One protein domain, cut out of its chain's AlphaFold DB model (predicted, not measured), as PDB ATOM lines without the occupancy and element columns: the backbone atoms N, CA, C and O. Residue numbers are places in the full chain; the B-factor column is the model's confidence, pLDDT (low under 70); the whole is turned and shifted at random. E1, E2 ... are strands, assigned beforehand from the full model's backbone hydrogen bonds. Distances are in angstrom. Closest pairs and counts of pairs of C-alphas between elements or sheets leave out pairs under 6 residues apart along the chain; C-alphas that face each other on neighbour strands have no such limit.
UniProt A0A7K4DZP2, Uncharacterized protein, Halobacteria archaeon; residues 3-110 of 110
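Overview. This is residues 3 to 110 of the 110 residues of an uncharacterized protein of Halobacteria archaeon (UniProt A0A7K4DZP2). Four long strands lie side by side in one narrow, twisted sheet that is bowed along its length, with two large loops, residues 12 to 38 and 81 to 93, at one end and a smaller loop, residues 54 to 61, at the other. The first strand, E1, is the shortest and runs beside part of E2, while E2, E3 and E4 make most of the length. The 108 printed residues hold no named helix and four named strands in the order E1, E2, E3, E4; the sheet has the same order and is antiparallel throughout, in the class all strand. The whole is extended, a rod with a radius of gyration of the C-alphas of 21.6 A and spans of 68 by 30 by 21 A.

Arrangement. E1, residues 3 to 11, and E2, residues 39 to 53, form a hairpin with 149 degrees between their directions. C-alphas 3 and 47 face each other at 4.7 A, and N 5 and O 45 are within hydrogen-bond range at 3.0 A. E2 and E3, residues 62 to 80, are a hairpin at 174 degrees; C-alphas 45 and 70 face each other at 4.3 A, and N 44 and O 71 are 2.9 A apart. E3 and E4, residues 94 to 109, are a hairpin at 165 degrees, with N 64 and O 107 at 2.9 A and N 99 and O 72 at 2.8 A. E3 bends by 78 degrees at residue 77; beyond the bend, N 95 and O 79 are 2.9 A apart. The four strands make a meander, each the antiparallel neighbour of the one before. E1 and E4 are the edge strands and are apart.

Along the chain. E1 begins at C-alpha 3 (-4.221, 10.552, -43.981) and is 26.1 A long from first to last C-alpha. E2 measures 42.2 A, ending at C-alpha 53 (12.980, 9.439, -33.317). E3, the longest strand with 19 residues, measures 48.4 A. E4 measures 46.3 A and ends at C-alpha 109 (8.230, 14.245, -26.324).

Size, cuts and confidence. The two C-alphas farthest apart, those of Gln 58 and Pro 88, are 68.8 A from each other. The links E1 to E2, 27 residues, and E3 to E4, 13 residues, are long; the link E2 to E3, 8 residues, is short. The printed part has no cut and ends at Tyr 110, the chain's last residue. The mean pLDDT of the printed part is 91.5, and residues 54 to 58 are under 70.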
ATOM      1  N   ASP A   3      -2.847  10.272 -44.364       96.06
ATOM      2  CA  ASP A   3      -4.221  10.552 -43.981       96.06
ATOM      3  C   ASP A   3      -4.941  11.272 -45.120       96.06
ATOM      4  O   ASP A   3      -4.395  12.176 -45.754       96.06
ATOM      5  N   VAL A   4      -6.189  10.882 -45.360       98.06
ATOM      6  CA  VAL A   4      -7.126  11.586 -46.238       98.06
ATOM      7  C   VAL A   4      -8.432  11.700 -45.479       98.06
ATOM      8  O   VAL A   4      -8.884  10.721 -44.884       98.06
ATOM      9  N   TYR A   5      -9.040  12.878 -45.485       98.12
ATOM     10  CA  TYR A   5     -10.306  13.084 -44.798       98.12
ATOM     11  C   TYR A   5     -11.193  14.099 -45.504       98.12
ATOM     12  O   TYR A   5     -10.745  14.969 -46.252       98.12
ATOM     13  N   PHE A   6     -12.479  13.974 -45.203       98.38
ATOM     14  CA  PHE A   6     -13.515  14.918 -45.568       98.38
ATOM     15  C   PHE A   6     -14.218  15.392 -44.298       98.38
ATOM     16  O   PHE A   6     -14.475  14.596 -43.392       98.38
ATOM     17  N   ARG A   7     -14.531  16.685 -44.221       98.19
ATOM     18  CA  ARG A   7     -15.305  17.276 -43.126       98.19
ATOM     19  C   ARG A   7     -16.431  18.117 -43.700       98.19
ATOM     20  O   ARG A   7     -16.196  18.921 -44.590       98.19
ATOM     21  N   HIS A   8     -17.618  17.969 -43.130       98.25
ATOM     22  CA  HIS A   8     -18.740  18.868 -43.354       98.25
ATOM     23  C   HIS A   8     -19.114  19.534 -42.030       98.25
ATOM     24  O   HIS A   8     -19.113  18.877 -40.986       98.25
ATOM     25  N   TYR A   9     -19.393  20.830 -42.073       98.00
ATOM     26  CA  TYR A   9     -19.833  21.631 -40.938       98.00
ATOM     27  C   TYR A   9     -20.976  22.546 -41.378       98.00
ATOM     28  O   TYR A   9     -21.006  22.999 -42.519       98.00
ATOM     29  N   SER A  10     -21.908  22.815 -40.472       97.75
ATOM     30  CA  SER A  10     -23.005  23.756 -40.675       97.75
ATOM     31  C   SER A  10     -23.317  24.439 -39.349       97.75
ATOM     32  O   SER A  10     -23.205  23.824 -38.284       97.75
ATOM     33  N   GLN A  11     -23.676  25.712 -39.427       96.50
ATOM     34  CA  GLN A  11     -24.011  26.559 -38.297       96.50
ATOM     35  C   GLN A  11     -25.199  27.445 -38.661       96.50
ATOM     36  O   GLN A  11     -25.281  27.945 -39.779       96.50
ATOM     37  N   SER A  12     -26.089  27.665 -37.694       97.44
ATOM     38  CA  SER A  12     -27.153  28.667 -37.771       97.44
ATOM     39  C   SER A  12     -26.687  30.018 -37.233       97.44
ATOM     40  O   SER A  12     -25.845  30.070 -36.331       97.44
ATOM     41  N   SER A  13     -27.302  31.094 -37.710       96.12
ATOM     42  CA  SER A  13     -27.005  32.449 -37.255       96.12
ATOM     43  C   SER A  13     -27.257  32.690 -35.759       96.12
ATOM     44  O   SER A  13     -28.059  32.027 -35.093       96.12
ATOM     45  N   ALA A  14     -26.534  33.669 -35.210       94.06
ATOM     46  CA  ALA A  14     -26.726  34.167 -33.857       94.06
ATOM     47  C   ALA A  14     -28.016  34.996 -33.746       94.06
ATOM     48  O   ALA A  14     -28.428  35.670 -34.683       94.06
ATOM     49  N   PHE A  15     -28.619  35.043 -32.556       90.50
ATOM     50  CA  PHE A  15     -29.907  35.725 -32.345       90.50
ATOM     51  C   PHE A  15     -29.902  37.243 -32.623       90.50
ATOM     52  O   PHE A  15     -30.964  37.837 -32.763       90.50
ATOM     53  N   PHE A  16     -28.728  37.880 -32.626       90.06
ATOM     54  CA  PHE A  16     -28.542  39.321 -32.852       90.06
ATOM     55  C   PHE A  16     -27.882  39.626 -34.205       90.06
ATOM     56  O   PHE A  16     -27.498  40.769 -34.468       90.06
ATOM     57  N   TYR A  17     -27.708  38.597 -35.035       93.81
ATOM     58  CA  TYR A  17     -27.216  38.745 -36.390       93.81
ATOM     59  C   TYR A  17     -28.343  39.212 -37.316       93.81
ATOM     60  O   TYR A  17     -29.463  38.706 -37.251       93.81
ATOM     61  N   SER A  18     -28.025  40.158 -38.195       92.31
ATOM     62  CA  SER A  18     -28.807  40.445 -39.396       92.31
ATOM     63  C   SER A  18     -27.867  40.957 -40.478       92.31
ATOM     64  O   SER A  18     -26.931  41.710 -40.190       92.31
ATOM     65  N   ASP A  19     -28.124  40.571 -41.724       91.50
ATOM     66  CA  ASP A  19     -27.362  41.068 -42.868       91.50
ATOM     67  C   ASP A  19     -27.711  42.523 -43.203       91.50
ATOM     68  O   ASP A  19     -26.842  43.309 -43.578       91.50
ATOM     69  N   LEU A  20     -28.978  42.896 -42.992       89.31
ATOM     70  CA  LEU A  20     -29.480  44.246 -43.194       89.31
ATOM     71  C   LEU A  20     -30.296  44.710 -41.984       89.31
ATOM     72  O   LEU A  20     -31.111  43.965 -41.442       89.31
ATOM     73  N   PHE A  21     -30.085  45.962 -41.584       87.00
ATOM     74  CA  PHE A  21     -30.866  46.641 -40.549       87.00
ATOM     75  C   PHE A  21     -31.697  47.746 -41.198       87.00
ATOM     76  O   PHE A  21     -31.201  48.463 -42.069       87.00
ATOM     77  N   ALA A  22     -32.956  47.894 -40.784       84.44
ATOM     78  CA  ALA A  22     -33.857  48.894 -41.351       84.44
ATOM     79  C   ALA A  22     -33.531  50.317 -40.864       84.44
ATOM     80  O   ALA A  22     -33.853  51.292 -41.544       84.44
ATOM     81  N   ALA A  23     -32.897  50.447 -39.694       80.88
ATOM     82  CA  ALA A  23     -32.503  51.725 -39.113       80.88
ATOM     83  C   ALA A  23     -31.274  51.601 -38.198       80.88
ATOM     84  O   ALA A  23     -30.978  50.540 -37.647       80.88
ATOM     85  N   GLU A  24     -30.590  52.726 -37.977       72.62
ATOM     86  CA  GLU A  24     -29.555  52.838 -36.950       72.62
ATOM     87  C   GLU A  24     -30.208  52.712 -35.556       72.62
ATOM     88  O   GLU A  24     -30.996  53.570 -35.159       72.62
ATOM     89  N   ASN A  25     -29.875  51.642 -34.817       77.38
ATOM     90  CA  ASN A  25     -30.416  51.269 -33.494       77.38
ATOM     91  C   ASN A  25     -31.794  50.581 -33.495       77.38
ATOM     92  O   ASN A  25     -32.560  50.737 -32.543       77.38
ATOM     93  N   GLU A  26     -32.105  49.785 -34.520       78.81
ATOM     94  CA  GLU A  26     -33.305  48.931 -34.520       78.81
ATOM     95  C   GLU A  26     -33.333  47.965 -33.317       78.81
ATOM     96  O   GLU A  26     -34.381  47.750 -32.705       78.81
ATOM     97  N   PHE A  27     -32.163  47.452 -32.914       80.50
ATOM     98  CA  PHE A  27     -32.009  46.554 -31.771       80.50
ATOM     99  C   PHE A  27     -30.958  47.049 -30.773       80.50
ATOM    100  O   PHE A  27     -29.982  47.708 -31.123       80.50
ATOM    101  N   LYS A  28     -31.119  46.650 -29.503       82.06
ATOM    102  CA  LYS A  28     -30.132  46.907 -28.436       82.06
ATOM    103  C   LYS A  28     -28.782  46.224 -28.704       82.06
ATOM    104  O   LYS A  28     -27.749  46.733 -28.283       82.06
ATOM    105  N   TYR A  29     -28.808  45.069 -29.368       82.00
ATOM    106  CA  TYR A  29     -27.636  44.333 -29.834       82.00
ATOM    107  C   TYR A  29     -27.833  44.050 -31.320       82.00
ATOM    108  O   TYR A  29     -28.856  43.483 -31.694       82.00
ATOM    109  N   GLN A  30     -26.877  44.465 -32.145       85.12
ATOM    110  CA  GLN A  30     -26.909  44.321 -33.596       85.12
ATOM    111  C   GLN A  30     -25.486  44.053 -34.089       85.12
ATOM    112  O   GLN A  30     -24.541  44.693 -33.620       85.12
ATOM    113  N   GLY A  31     -25.320  43.098 -35.002       86.81
ATOM    114  CA  GLY A  31     -24.022  42.786 -35.589       86.81
ATOM    115  C   GLY A  31     -24.161  42.181 -36.978       86.81
ATOM    116  O   GLY A  31     -24.805  41.150 -37.141       86.81
ATOM    117  N   ARG A  32     -23.517  42.814 -37.961       90.88
ATOM    118  CA  ARG A  32     -23.322  42.262 -39.303       90.88
ATOM    119  C   ARG A  32     -21.910  41.688 -39.392       90.88
ATOM    120  O   ARG A  32     -20.986  42.368 -39.833       90.88
ATOM    121  N   ASP A  33     -21.744  40.460 -38.917       93.50
ATOM    122  CA  ASP A  33     -20.496  39.704 -39.032       93.50
ATOM    123  C   ASP A  33     -20.808  38.329 -39.623       93.50
ATOM    124  O   ASP A  33     -21.710  37.638 -39.153       93.50
ATOM    125  N   LYS A  34     -20.057  37.942 -40.652       93.31
ATOM    126  CA  LYS A  34     -20.205  36.657 -41.335       93.31
ATOM    127  C   LYS A  34     -19.973  35.473 -40.393       93.31
ATOM    128  O   LYS A  34     -20.609  34.441 -40.544       93.31
ATOM    129  N   GLU A  35     -19.118  35.618 -39.379       93.69
ATOM    130  CA  GLU A  35     -18.852  34.540 -38.409       93.69
ATOM    131  C   GLU A  35     -20.058  34.276 -37.484       93.69
ATOM    132  O   GLU A  35     -20.130  33.246 -36.808       93.69
ATOM    133  N   LEU A  36     -21.018  35.207 -37.455       95.06
ATOM    134  CA  LEU A  36     -22.271  35.112 -36.706       95.06
ATOM    135  C   LEU A  36     -23.457  34.681 -37.573       95.06
ATOM    136  O   LEU A  36     -24.555  34.529 -37.037       95.06
ATOM    137  N   SER A  37     -23.264  34.527 -38.880       96.00
ATOM    138  CA  SER A  37     -24.325  34.209 -39.828       96.00
ATOM    139  C   SER A  37     -24.526  32.693 -39.971       96.00
ATOM    140  O   SER A  37     -23.803  31.882 -39.381       96.00
ATOM    141  N   THR A  38     -25.543  32.301 -40.734       97.75
ATOM    142  CA  THR A  38     -25.752  30.922 -41.167       97.75
ATOM    143  C   THR A  38     -24.774  30.596 -42.287       97.75
ATOM    144  O   THR A  38     -24.728  31.275 -43.317       97.75
ATOM    145  N   PHE A  39     -23.987  29.541 -42.097       97.75
ATOM    146  CA  PHE A  39     -23.067  29.068 -43.122       97.75
ATOM    147  C   PHE A  39     -22.866  27.563 -43.038       97.75
ATOM    148  O   PHE A  39     -23.040  26.928 -41.993       97.75
ATOM    149  N   SER A  40     -22.417  27.000 -44.150       98.06
ATOM    150  CA  SER A  40     -21.876  25.653 -44.192       98.06
ATOM    151  C   SER A  40     -20.462  25.663 -44.751       98.06
ATOM    152  O   SER A  40     -20.049  26.575 -45.472       98.06
ATOM    153  N   SER A  41     -19.679  24.662 -44.361       98.00
ATOM    154  CA  SER A  41     -18.369  24.445 -44.945       98.00
ATOM    155  C   SER A  41     -18.094  22.981 -45.229       98.00
ATOM    156  O   SER A  41     -18.574  22.060 -44.556       98.00
ATOM    157  N   GLN A  42     -17.313  22.764 -46.278       98.50
ATOM    158  CA  GLN A  42     -16.818  21.458 -46.677       98.50
ATOM    159  C   GLN A  42     -15.299  21.527 -46.758       98.50
ATOM    160  O   GLN A  42     -14.742  22.453 -47.334       98.50
ATOM    161  N   THR A  43     -14.605  20.560 -46.173       98.50
ATOM    162  CA  THR A  43     -13.144  20.472 -46.222       98.50
ATOM    163  C   THR A  43     -12.734  19.142 -46.808       98.50
ATOM    164  O   THR A  43     -13.171  18.095 -46.329       98.50
ATOM    165  N   VAL A  44     -11.842  19.185 -47.789       98.50
ATOM    166  CA  VAL A  44     -11.095  18.025 -48.271       98.50
ATOM    167  C   VAL A  44      -9.646  18.218 -47.852       98.50
ATOM    168  O   VAL A  44      -9.050  19.251 -48.156       98.50
ATOM    169  N   GLY A  45      -9.092  17.241 -47.139       98.25
ATOM    170  CA  GLY A  45      -7.757  17.340 -46.567       98.25
ATOM    171  C   GLY A  45      -6.916  16.095 -46.791       98.25
ATOM    172  O   GLY A  45      -7.422  14.969 -46.804       98.25
ATOM    173  N   VAL A  46      -5.611  16.311 -46.938       98.56
ATOM    174  CA  VAL A  46      -4.594  15.257 -46.979       98.56
ATOM    175  C   VAL A  46      -3.466  15.573 -46.005       98.56
ATOM    176  O   VAL A  46      -3.117  16.735 -45.788       98.56
ATOM    177  N   GLY A  47      -2.890  14.533 -45.409       98.06
ATOM    178  CA  GLY A  47      -1.867  14.651 -44.380       98.06
ATOM    179  C   GLY A  47      -0.783  13.592 -44.499       98.06
ATOM    180  O   GLY A  47      -1.033  12.447 -44.872       98.06
ATOM    181  N   VAL A  48       0.441  13.979 -44.160       98.00
ATOM    182  CA  VAL A  48       1.573  13.076 -43.972       98.00
ATOM    183  C   VAL A  48       2.207  13.372 -42.623       98.00
ATOM    184  O   VAL A  48       2.609  14.499 -42.330       98.00
ATOM    185  N   THR A  49       2.369  12.321 -41.827       97.19
ATOM    186  CA  THR A  49       3.126  12.358 -40.576       97.19
ATOM    187  C   THR A  49       4.332  11.432 -40.674       97.19
ATOM    188  O   THR A  49       4.190  10.228 -40.919       97.19
ATOM    189  N   TYR A  50       5.521  11.980 -40.441       94.50
ATOM    190  CA  TYR A  50       6.787  11.258 -40.379       94.50
ATOM    191  C   TYR A  50       7.321  11.236 -38.943       94.50
ATOM    192  O   TYR A  50       7.475  12.280 -38.320       94.50
ATOM    193  N   GLU A  51       7.611  10.051 -38.407       92.12
ATOM    194  CA  GLU A  51       8.195   9.877 -37.070       92.12
ATOM    195  C   GLU A  51       9.709   9.666 -37.203       92.12
ATOM    196  O   GLU A  51      10.136   8.723 -37.866       92.12
ATOM    197  N   PHE A  52      10.518  10.549 -36.605       85.44
ATOM    198  CA  PHE A  52      11.970  10.603 -36.840       85.44
ATOM    199  C   PHE A  52      12.838  10.210 -35.641       85.44
ATOM    200  O   PHE A  52      14.041  10.027 -35.801       85.44
ATOM    201  N   THR A  53      12.261  10.025 -34.455       73.38
ATOM    202  CA  THR A  53      12.980   9.439 -33.317       73.38
ATOM    203  C   THR A  53      12.168   8.288 -32.739       73.38
ATOM    204  O   THR A  53      11.193   8.476 -32.018       73.38
ATOM    205  N   LYS A  54      12.552   7.076 -33.157       61.34
ATOM    206  CA  LYS A  54      12.140   5.796 -32.558       61.34
ATOM    207  C   LYS A  54      13.202   5.221 -31.619       61.34
ATOM    208  O   LYS A  54      12.903   4.333 -30.828       61.34
ATOM    209  N   ASN A  55      14.437   5.711 -31.719       57.69
ATOM    210  CA  ASN A  55      15.560   5.263 -30.910       57.69
ATOM    211  C   ASN A  55      15.873   6.353 -29.895       57.69
ATOM    212  O   ASN A  55      16.069   7.495 -30.295       57.69
ATOM    213  N   LYS A  56      15.940   5.980 -28.612       57.19
ATOM    214  CA  LYS A  56      16.247   6.849 -27.467       57.19
ATOM    215  C   LYS A  56      17.534   7.643 -27.693       57.19
ATOM    216  O   LYS A  56      18.621   7.232 -27.283       57.19
ATOM    217  N   TRP A  57      17.423   8.788 -28.346       59.72
ATOM    218  CA  TRP A  57      18.484   9.773 -28.428       59.72
ATOM    219  C   TRP A  57      18.511  10.470 -27.075       59.72
ATOM    220  O   TRP A  57      17.804  11.449 -26.919       59.72
ATOM    221  N   GLN A  58      19.212   9.855 -26.107       65.25
ATOM    222  CA  GLN A  58      19.526  10.194 -24.697       65.25
ATOM    223  C   GLN A  58      18.532  11.000 -23.816       65.25
ATOM    224  O   GLN A  58      18.590  10.855 -22.598       65.25
ATOM    225  N   SER A  59      17.616  11.802 -24.357       71.00
ATOM    226  CA  SER A  59      16.578  12.583 -23.674       71.00
ATOM    227  C   SER A  59      15.316  12.843 -24.527       71.00
ATOM    228  O   SER A  59      14.502  13.657 -24.124       71.00
ATOM    229  N   ILE A  60      15.140  12.227 -25.709       75.50
ATOM    230  CA  ILE A  60      13.922  12.383 -26.535       75.50
ATOM    231  C   ILE A  60      13.288  11.015 -26.796       75.50
ATOM    232  O   ILE A  60      13.889  10.161 -27.458       75.50
ATOM    233  N   ASP A  61      12.056  10.840 -26.321       81.94
ATOM    234  CA  ASP A  61      11.292   9.595 -26.436       81.94
ATOM    235  C   ASP A  61      10.597   9.455 -27.792       81.94
ATOM    236  O   ASP A  61      10.510   8.355 -28.340       81.94
ATOM    237  N   ARG A  62      10.093  10.566 -28.350       87.81
ATOM    238  CA  ARG A  62       9.359  10.574 -29.622       87.81
ATOM    239  C   ARG A  62       9.454  11.929 -30.312       87.81
ATOM    240  O   ARG A  62       9.562  12.968 -29.667       87.81
ATOM    241  N   GLY A  63       9.368  11.923 -31.637       91.38
ATOM    242  CA  GLY A  63       9.389  13.132 -32.452       91.38
ATOM    243  C   GLY A  63       8.714  12.890 -33.790       91.38
ATOM    244  O   GLY A  63       9.020  11.912 -34.476       91.38
ATOM    245  N   THR A  64       7.779  13.766 -34.145       95.25
ATOM    246  CA  THR A  64       6.992  13.672 -35.378       95.25
ATOM    247  C   THR A  64       7.015  14.985 -36.142       95.25
ATOM    248  O   THR A  64       6.796  16.045 -35.557       95.25
ATOM    249  N   LEU A  65       7.229  14.902 -37.450       96.19
ATOM    250  CA  LEU A  65       7.039  15.969 -38.421       96.19
ATOM    251  C   LEU A  65       5.691  15.761 -39.112       96.19
ATOM    252  O   LEU A  65       5.406  14.669 -39.602       96.19
ATOM    253  N   ASN A  66       4.875  16.804 -39.156       97.88
ATOM    254  CA  ASN A  66       3.501  16.751 -39.628       97.88
ATOM    255  C   ASN A  66       3.278  17.792 -40.722       97.88
ATOM    256  O   ASN A  66       3.528  18.974 -40.494       97.88
ATOM    257  N   LEU A  67       2.778  17.357 -41.876       98.19
ATOM    258  CA  LEU A  67       2.432  18.210 -43.008       98.19
ATOM    259  C   LEU A  67       1.005  17.899 -43.461       98.19
ATOM    260  O   LEU A  67       0.706  16.756 -43.792       98.19
ATOM    261  N   TYR A  68       0.144  18.910 -43.494       98.38
ATOM    262  CA  TYR A  68      -1.256  18.790 -43.895       98.38
ATOM    263  C   TYR A  68      -1.624  19.896 -44.877       98.38
ATOM    264  O   TYR A  68      -1.168  21.033 -44.735       98.38
ATOM    265  N   TYR A  69      -2.474  19.562 -45.842       98.50
ATOM    266  CA  TYR A  69      -3.033  20.496 -46.808       98.50
ATOM    267  C   TYR A  69      -4.548  20.322 -46.869       98.50
ATOM    268  O   TYR A  69      -5.030  19.210 -47.088       98.50
ATOM    269  N   ASP A  70      -5.271  21.420 -46.674       98.56
ATOM    270  CA  ASP A  70      -6.730  21.475 -46.665       98.56
ATOM    271  C   ASP A  70      -7.237  22.447 -47.723       98.56
ATOM    272  O   ASP A  70      -6.788  23.591 -47.779       98.56
ATOM    273  N   THR A  71      -8.234  22.023 -48.494       98.62
ATOM    274  CA  THR A  71      -9.086  22.919 -49.279       98.62
ATOM    275  C   THR A  71     -10.447  22.991 -48.597       98.62
ATOM    276  O   THR A  71     -11.109  21.966 -48.418       98.62
ATOM    277  N   ILE A  72     -10.845  24.194 -48.189       98.50
ATOM    278  CA  ILE A  72     -12.079  24.475 -47.456       98.50
ATOM    279  C   ILE A  72     -12.975  25.357 -48.319       98.50
ATOM    280  O   ILE A  72     -12.557  26.432 -48.740       98.50
ATOM    281  N   PHE A  73     -14.205  24.922 -48.544       98.44
ATOM    282  CA  PHE A  73     -15.260  25.666 -49.224       98.44
ATOM    283  C   PHE A  73     -16.208  26.220 -48.165       98.44
ATOM    284  O   PHE A  73     -16.649  25.455 -47.307       98.44
ATOM    285  N   PHE A  74     -16.471  27.523 -48.196       98.00
ATOM    286  CA  PHE A  74     -17.419  28.206 -47.322       98.00
ATOM    287  C   PHE A  74     -18.550  28.799 -48.154       98.00
ATOM    288  O   PHE A  74     -18.290  29.594 -49.060       98.00
ATOM    289  N   ASP A  75     -19.777  28.460 -47.775       97.88
ATOM    290  CA  ASP A  75     -21.008  28.960 -48.375       97.88
ATOM    291  C   ASP A  75     -21.855  29.611 -47.279       97.88
ATOM    292  O   ASP A  75     -22.241  28.947 -46.312       97.88
ATOM    293  N   TYR A  76     -22.116  30.913 -47.409       97.38
ATOM    294  CA  TYR A  76     -22.967  31.651 -46.479       97.38
ATOM    295  C   TYR A  76     -24.393  31.706 -47.020       97.38
ATOM    296  O   TYR A  76     -24.607  31.983 -48.198       97.38
ATOM    297  N   GLU A  77     -25.375  31.435 -46.164       97.00
ATOM    298  CA  GLU A  77     -26.783  31.316 -46.571       97.00
ATOM    299  C   GLU A  77     -27.567  32.619 -46.370       97.00
ATOM    300  O   GLU A  77     -28.592  32.839 -47.013       97.00
ATOM    301  N   ASP A  78     -27.081  33.496 -45.494       95.62
ATOM    302  CA  ASP A  78     -27.760  34.722 -45.076       95.62
ATOM    303  C   ASP A  78     -26.797  35.912 -44.928       95.62
ATOM    304  O   ASP A  78     -27.073  36.814 -44.143       95.62
ATOM    305  N   PHE A  79     -25.673  35.931 -45.658       96.31
ATOM    306  CA  PHE A  79     -24.703  37.039 -45.675       96.31
ATOM    307  C   PHE A  79     -24.413  37.490 -47.112       96.31
ATOM    308  O   PHE A  79     -23.868  36.724 -47.913       96.31
ATOM    309  N   THR A  80     -24.746  38.738 -47.442       95.38
ATOM    310  CA  THR A  80     -24.554  39.291 -48.791       95.38
ATOM    311  C   THR A  80     -23.141  39.826 -49.031       95.38
ATOM    312  O   THR A  80     -22.501  40.429 -48.157       95.38
ATOM    313  N   ASP A  81     -22.643  39.639 -50.256       94.50
ATOM    314  CA  ASP A  81     -21.356  40.177 -50.697       94.50
ATOM    315  C   ASP A  81     -21.483  41.629 -51.186       94.50
ATOM    316  O   ASP A  81     -21.739  41.897 -52.360       94.50
ATOM    317  N   LEU A  82     -21.217  42.581 -50.287       89.88
ATOM    318  CA  LEU A  82     -21.245  44.019 -50.597       89.88
ATOM    319  C   LEU A  82     -20.143  44.481 -51.564       89.88
ATOM    320  O   LEU A  82     -20.104  45.656 -51.929       89.88
ATOM    321  N   THR A  83     -19.208  43.608 -51.950       91.31
ATOM    322  CA  THR A  83     -18.221  43.942 -52.987       91.31
ATOM    323  C   THR A  83     -18.799  43.804 -54.396       91.31
ATOM    324  O   THR A  83     -18.251  44.380 -55.341       91.31
ATOM    325  N   GLN A  84     -19.923  43.095 -54.548       92.75
ATOM    326  CA  GLN A  84     -20.636  42.979 -55.814       92.75
ATOM    327  C   GLN A  84     -21.359  44.288 -56.137       92.75
ATOM    328  O   GLN A  84     -22.023  44.889 -55.299       92.75
ATOM    329  N   THR A  85     -21.247  44.733 -57.387       91.81
ATOM    330  CA  THR A  85     -21.860  45.987 -57.854       91.81
ATOM    331  C   THR A  85     -22.974  45.712 -58.858       91.81
ATOM    332  O   THR A  85     -22.976  44.683 -59.530       91.81
ATOM    333  N   GLY A  86     -23.925  46.644 -58.973       92.81
ATOM    334  CA  GLY A  86     -25.037  46.540 -59.925       92.81
ATOM    335  C   GLY A  86     -26.287  45.835 -59.390       92.81
ATOM    336  O   GLY A  86     -27.211  45.597 -60.164       92.81
ATOM    337  N   TYR A  87     -26.340  45.547 -58.088       93.00
ATOM    338  CA  TYR A  87     -27.496  44.954 -57.417       93.00
ATOM    339  C   TYR A  87     -28.190  45.984 -56.515       93.00
ATOM    340  O   TYR A  87     -27.527  46.879 -55.984       93.00
ATOM    341  N   PRO A  88     -29.521  45.901 -56.345       91.00
ATOM    342  CA  PRO A  88     -30.211  46.613 -55.280       91.00
ATOM    343  C   PRO A  88     -29.702  46.170 -53.908       91.00
ATOM    344  O   PRO A  88     -29.286  45.030 -53.729       91.00
ATOM    345  N   LEU A  89     -29.804  47.074 -52.941       87.44
ATOM    346  CA  LEU A  89     -29.353  46.851 -51.571       87.44
ATOM    347  C   LEU A  89     -30.114  45.672 -50.937       87.44
ATOM    348  O   LEU A  89     -31.348  45.676 -50.917       87.44
ATOM    349  N   GLY A  90     -29.387  44.668 -50.444       87.00
ATOM    350  CA  GLY A  90     -29.937  43.425 -49.888       87.00
ATOM    351  C   GLY A  90     -30.325  42.375 -50.937       87.00
ATOM    352  O   GLY A  90     -30.965  41.381 -50.598       87.00
ATOM    353  N   GLN A  91     -29.993  42.597 -52.211       91.69
ATOM    354  CA  GLN A  91     -30.194  41.645 -53.315       91.69
ATOM    355  C   GLN A  91     -28.876  41.252 -53.991       91.69
ATOM    356  O   GLN A  91     -28.881  40.637 -55.061       91.69
ATOM    357  N   GLU A  92     -27.746  41.621 -53.395       95.25
ATOM    358  CA  GLU A  92     -26.434  41.155 -53.802       95.25
ATOM    359  C   GLU A  92     -26.356  39.620 -53.670       95.25
ATOM    360  O   GLU A  92     -27.011  39.021 -52.810       95.25
ATOM    361  N   PRO A  93     -25.544  38.950 -54.502       95.94
ATOM    362  CA  PRO A  93     -25.251  37.536 -54.318       95.94
ATOM    363  C   PRO A  93     -24.729  37.233 -52.906       95.94
ATOM    364  O   PRO A  93     -24.010  38.034 -52.301       95.94
ATOM    365  N   LEU A  94     -25.062  36.046 -52.400       96.62
ATOM    366  CA  LEU A  94     -24.538  35.560 -51.127       96.62
ATOM    367  C   LEU A  94     -23.024  35.353 -51.211       96.62
ATOM    368  O   LEU A  94     -22.490  34.897 -52.229       96.62
ATOM    369  N   TYR A  95     -22.335  35.686 -50.127       96.56
ATOM    370  CA  TYR A  95     -20.893  35.535 -50.043       96.56
ATOM    371  C   TYR A  95     -20.507  34.052 -49.992       96.56
ATOM    372  O   TYR A  95     -21.121  33.242 -49.302       96.56
ATOM    373  N   SER A  96     -19.454  33.689 -50.713       97.25
ATOM    374  CA  SER A  96     -18.831  32.367 -50.653       97.25
ATOM    375  C   SER A  96     -17.350  32.502 -50.976       97.25
ATOM    376  O   SER A  96     -16.931  33.430 -51.674       97.25
ATOM    377  N   PHE A  97     -16.523  31.606 -50.440       97.06
ATOM    378  CA  PHE A  97     -15.101  31.587 -50.768       97.06
ATOM    379  C   PHE A  97     -14.474  30.208 -50.572       97.06
ATOM    380  O   PHE A  97     -14.988  29.346 -49.864       97.06
ATOM    381  N   THR A  98     -13.314  30.010 -51.196       98.25
ATOM    382  CA  THR A  98     -12.471  28.828 -50.990       98.25
ATOM    383  C   THR A  98     -11.163  29.236 -50.322       98.25
ATOM    384  O   THR A  98     -10.501  30.175 -50.764       98.25
ATOM    385  N   ALA A  99     -10.765  28.517 -49.276       98.06
ATOM    386  CA  ALA A  99      -9.498  28.695 -48.582       98.06
ATOM    387  C   ALA A  99      -8.611  27.459 -48.745       98.06
ATOM    388  O   ALA A  99      -9.056  26.333 -48.542       98.06
ATOM    389  N   ASN A 100      -7.335  27.680 -49.057       98.31
ATOM    390  CA  ASN A 100      -6.317  26.634 -49.045       98.31
ATOM    391  C   ASN A 100      -5.406  26.846 -47.834       98.31
ATOM    392  O   ASN A 100      -4.789  27.904 -47.705       98.31
ATOM    393  N   VAL A 101      -5.325  25.855 -46.948       98.19
ATOM    394  CA  VAL A 101      -4.605  25.946 -45.674       98.19
ATOM    395  C   VAL A 101      -3.491  24.905 -45.633       98.19
ATOM    396  O   VAL A 101      -3.737  23.705 -45.714       98.19
ATOM    397  N   LEU A 102      -2.254  25.374 -45.470       98.31
ATOM    398  CA  LEU A 102      -1.080  24.535 -45.238       98.31
ATOM    399  C   LEU A 102      -0.751  24.529 -43.743       98.31
ATOM    400  O   LEU A 102      -0.567  25.588 -43.144       98.31
ATOM    401  N   ARG A 103      -0.630  23.345 -43.142       97.81
ATOM    402  CA  ARG A 103      -0.208  23.184 -41.744       97.81
ATOM    403  C   ARG A 103       1.068  22.355 -41.690       97.81
ATOM    404  O   ARG A 103       1.071  21.190 -42.076       97.81
ATOM    405  N   LEU A 104       2.137  22.962 -41.183       98.00
ATOM    406  CA  LEU A 104       3.422  22.318 -40.925       98.00
ATOM    407  C   LEU A 104       3.747  22.479 -39.442       98.00
ATOM    408  O   LEU A 104       3.821  23.602 -38.949       98.00
ATOM    409  N   TYR A 105       3.937  21.372 -38.732       97.56
ATOM    410  CA  TYR A 105       4.298  21.413 -37.318       97.56
ATOM    411  C   TYR A 105       5.171  20.227 -36.911       97.56
ATOM    412  O   TYR A 105       5.155  19.161 -37.531       97.56
ATOM    413  N   VAL A 106       5.947  20.424 -35.847       96.50
ATOM    414  CA  VAL A 106       6.799  19.402 -35.235       96.50
ATOM    415  C   VAL A 106       6.336  19.188 -33.802       96.50
ATOM    416  O   VAL A 106       6.049  20.146 -33.089       96.50
ATOM    417  N   SER A 107       6.271  17.931 -33.381       94.44
ATOM    418  CA  SER A 107       5.955  17.549 -32.002       94.44
ATOM    419  C   SER A 107       7.093  16.705 -31.446       94.44
ATOM    420  O   SER A 107       7.590  15.823 -32.147       94.44
ATOM    421  N   ILE A 108       7.519  16.996 -30.215       92.00
ATOM    422  CA  ILE A 108       8.629  16.335 -29.517       92.00
ATOM    423  C   ILE A 108       8.152  15.967 -28.111       92.00
ATOM    424  O   ILE A 108       7.512  16.781 -27.448       92.00
ATOM    425  N   TRP A 109       8.484  14.757 -27.670       90.19
ATOM    426  CA  TRP A 109       8.230  14.245 -26.324       90.19
ATOM    427  C   TRP A 109       9.568  13.878 -25.669       90.19
ATOM    428  O   TRP A 109      10.406  13.254 -26.328       90.19
ATOM    429  N   TYR A 110       9.765  14.277 -24.411       84.19
ATOM    430  CA  TYR A 110      11.016  14.174 -23.651       84.19
ATOM    431  C   TYR A 110      10.755  13.946 -22.158       84.19
ATOM    432  O   TYR A 110       9.635  14.289 -21.707       84.19
TER     433      TYR A 110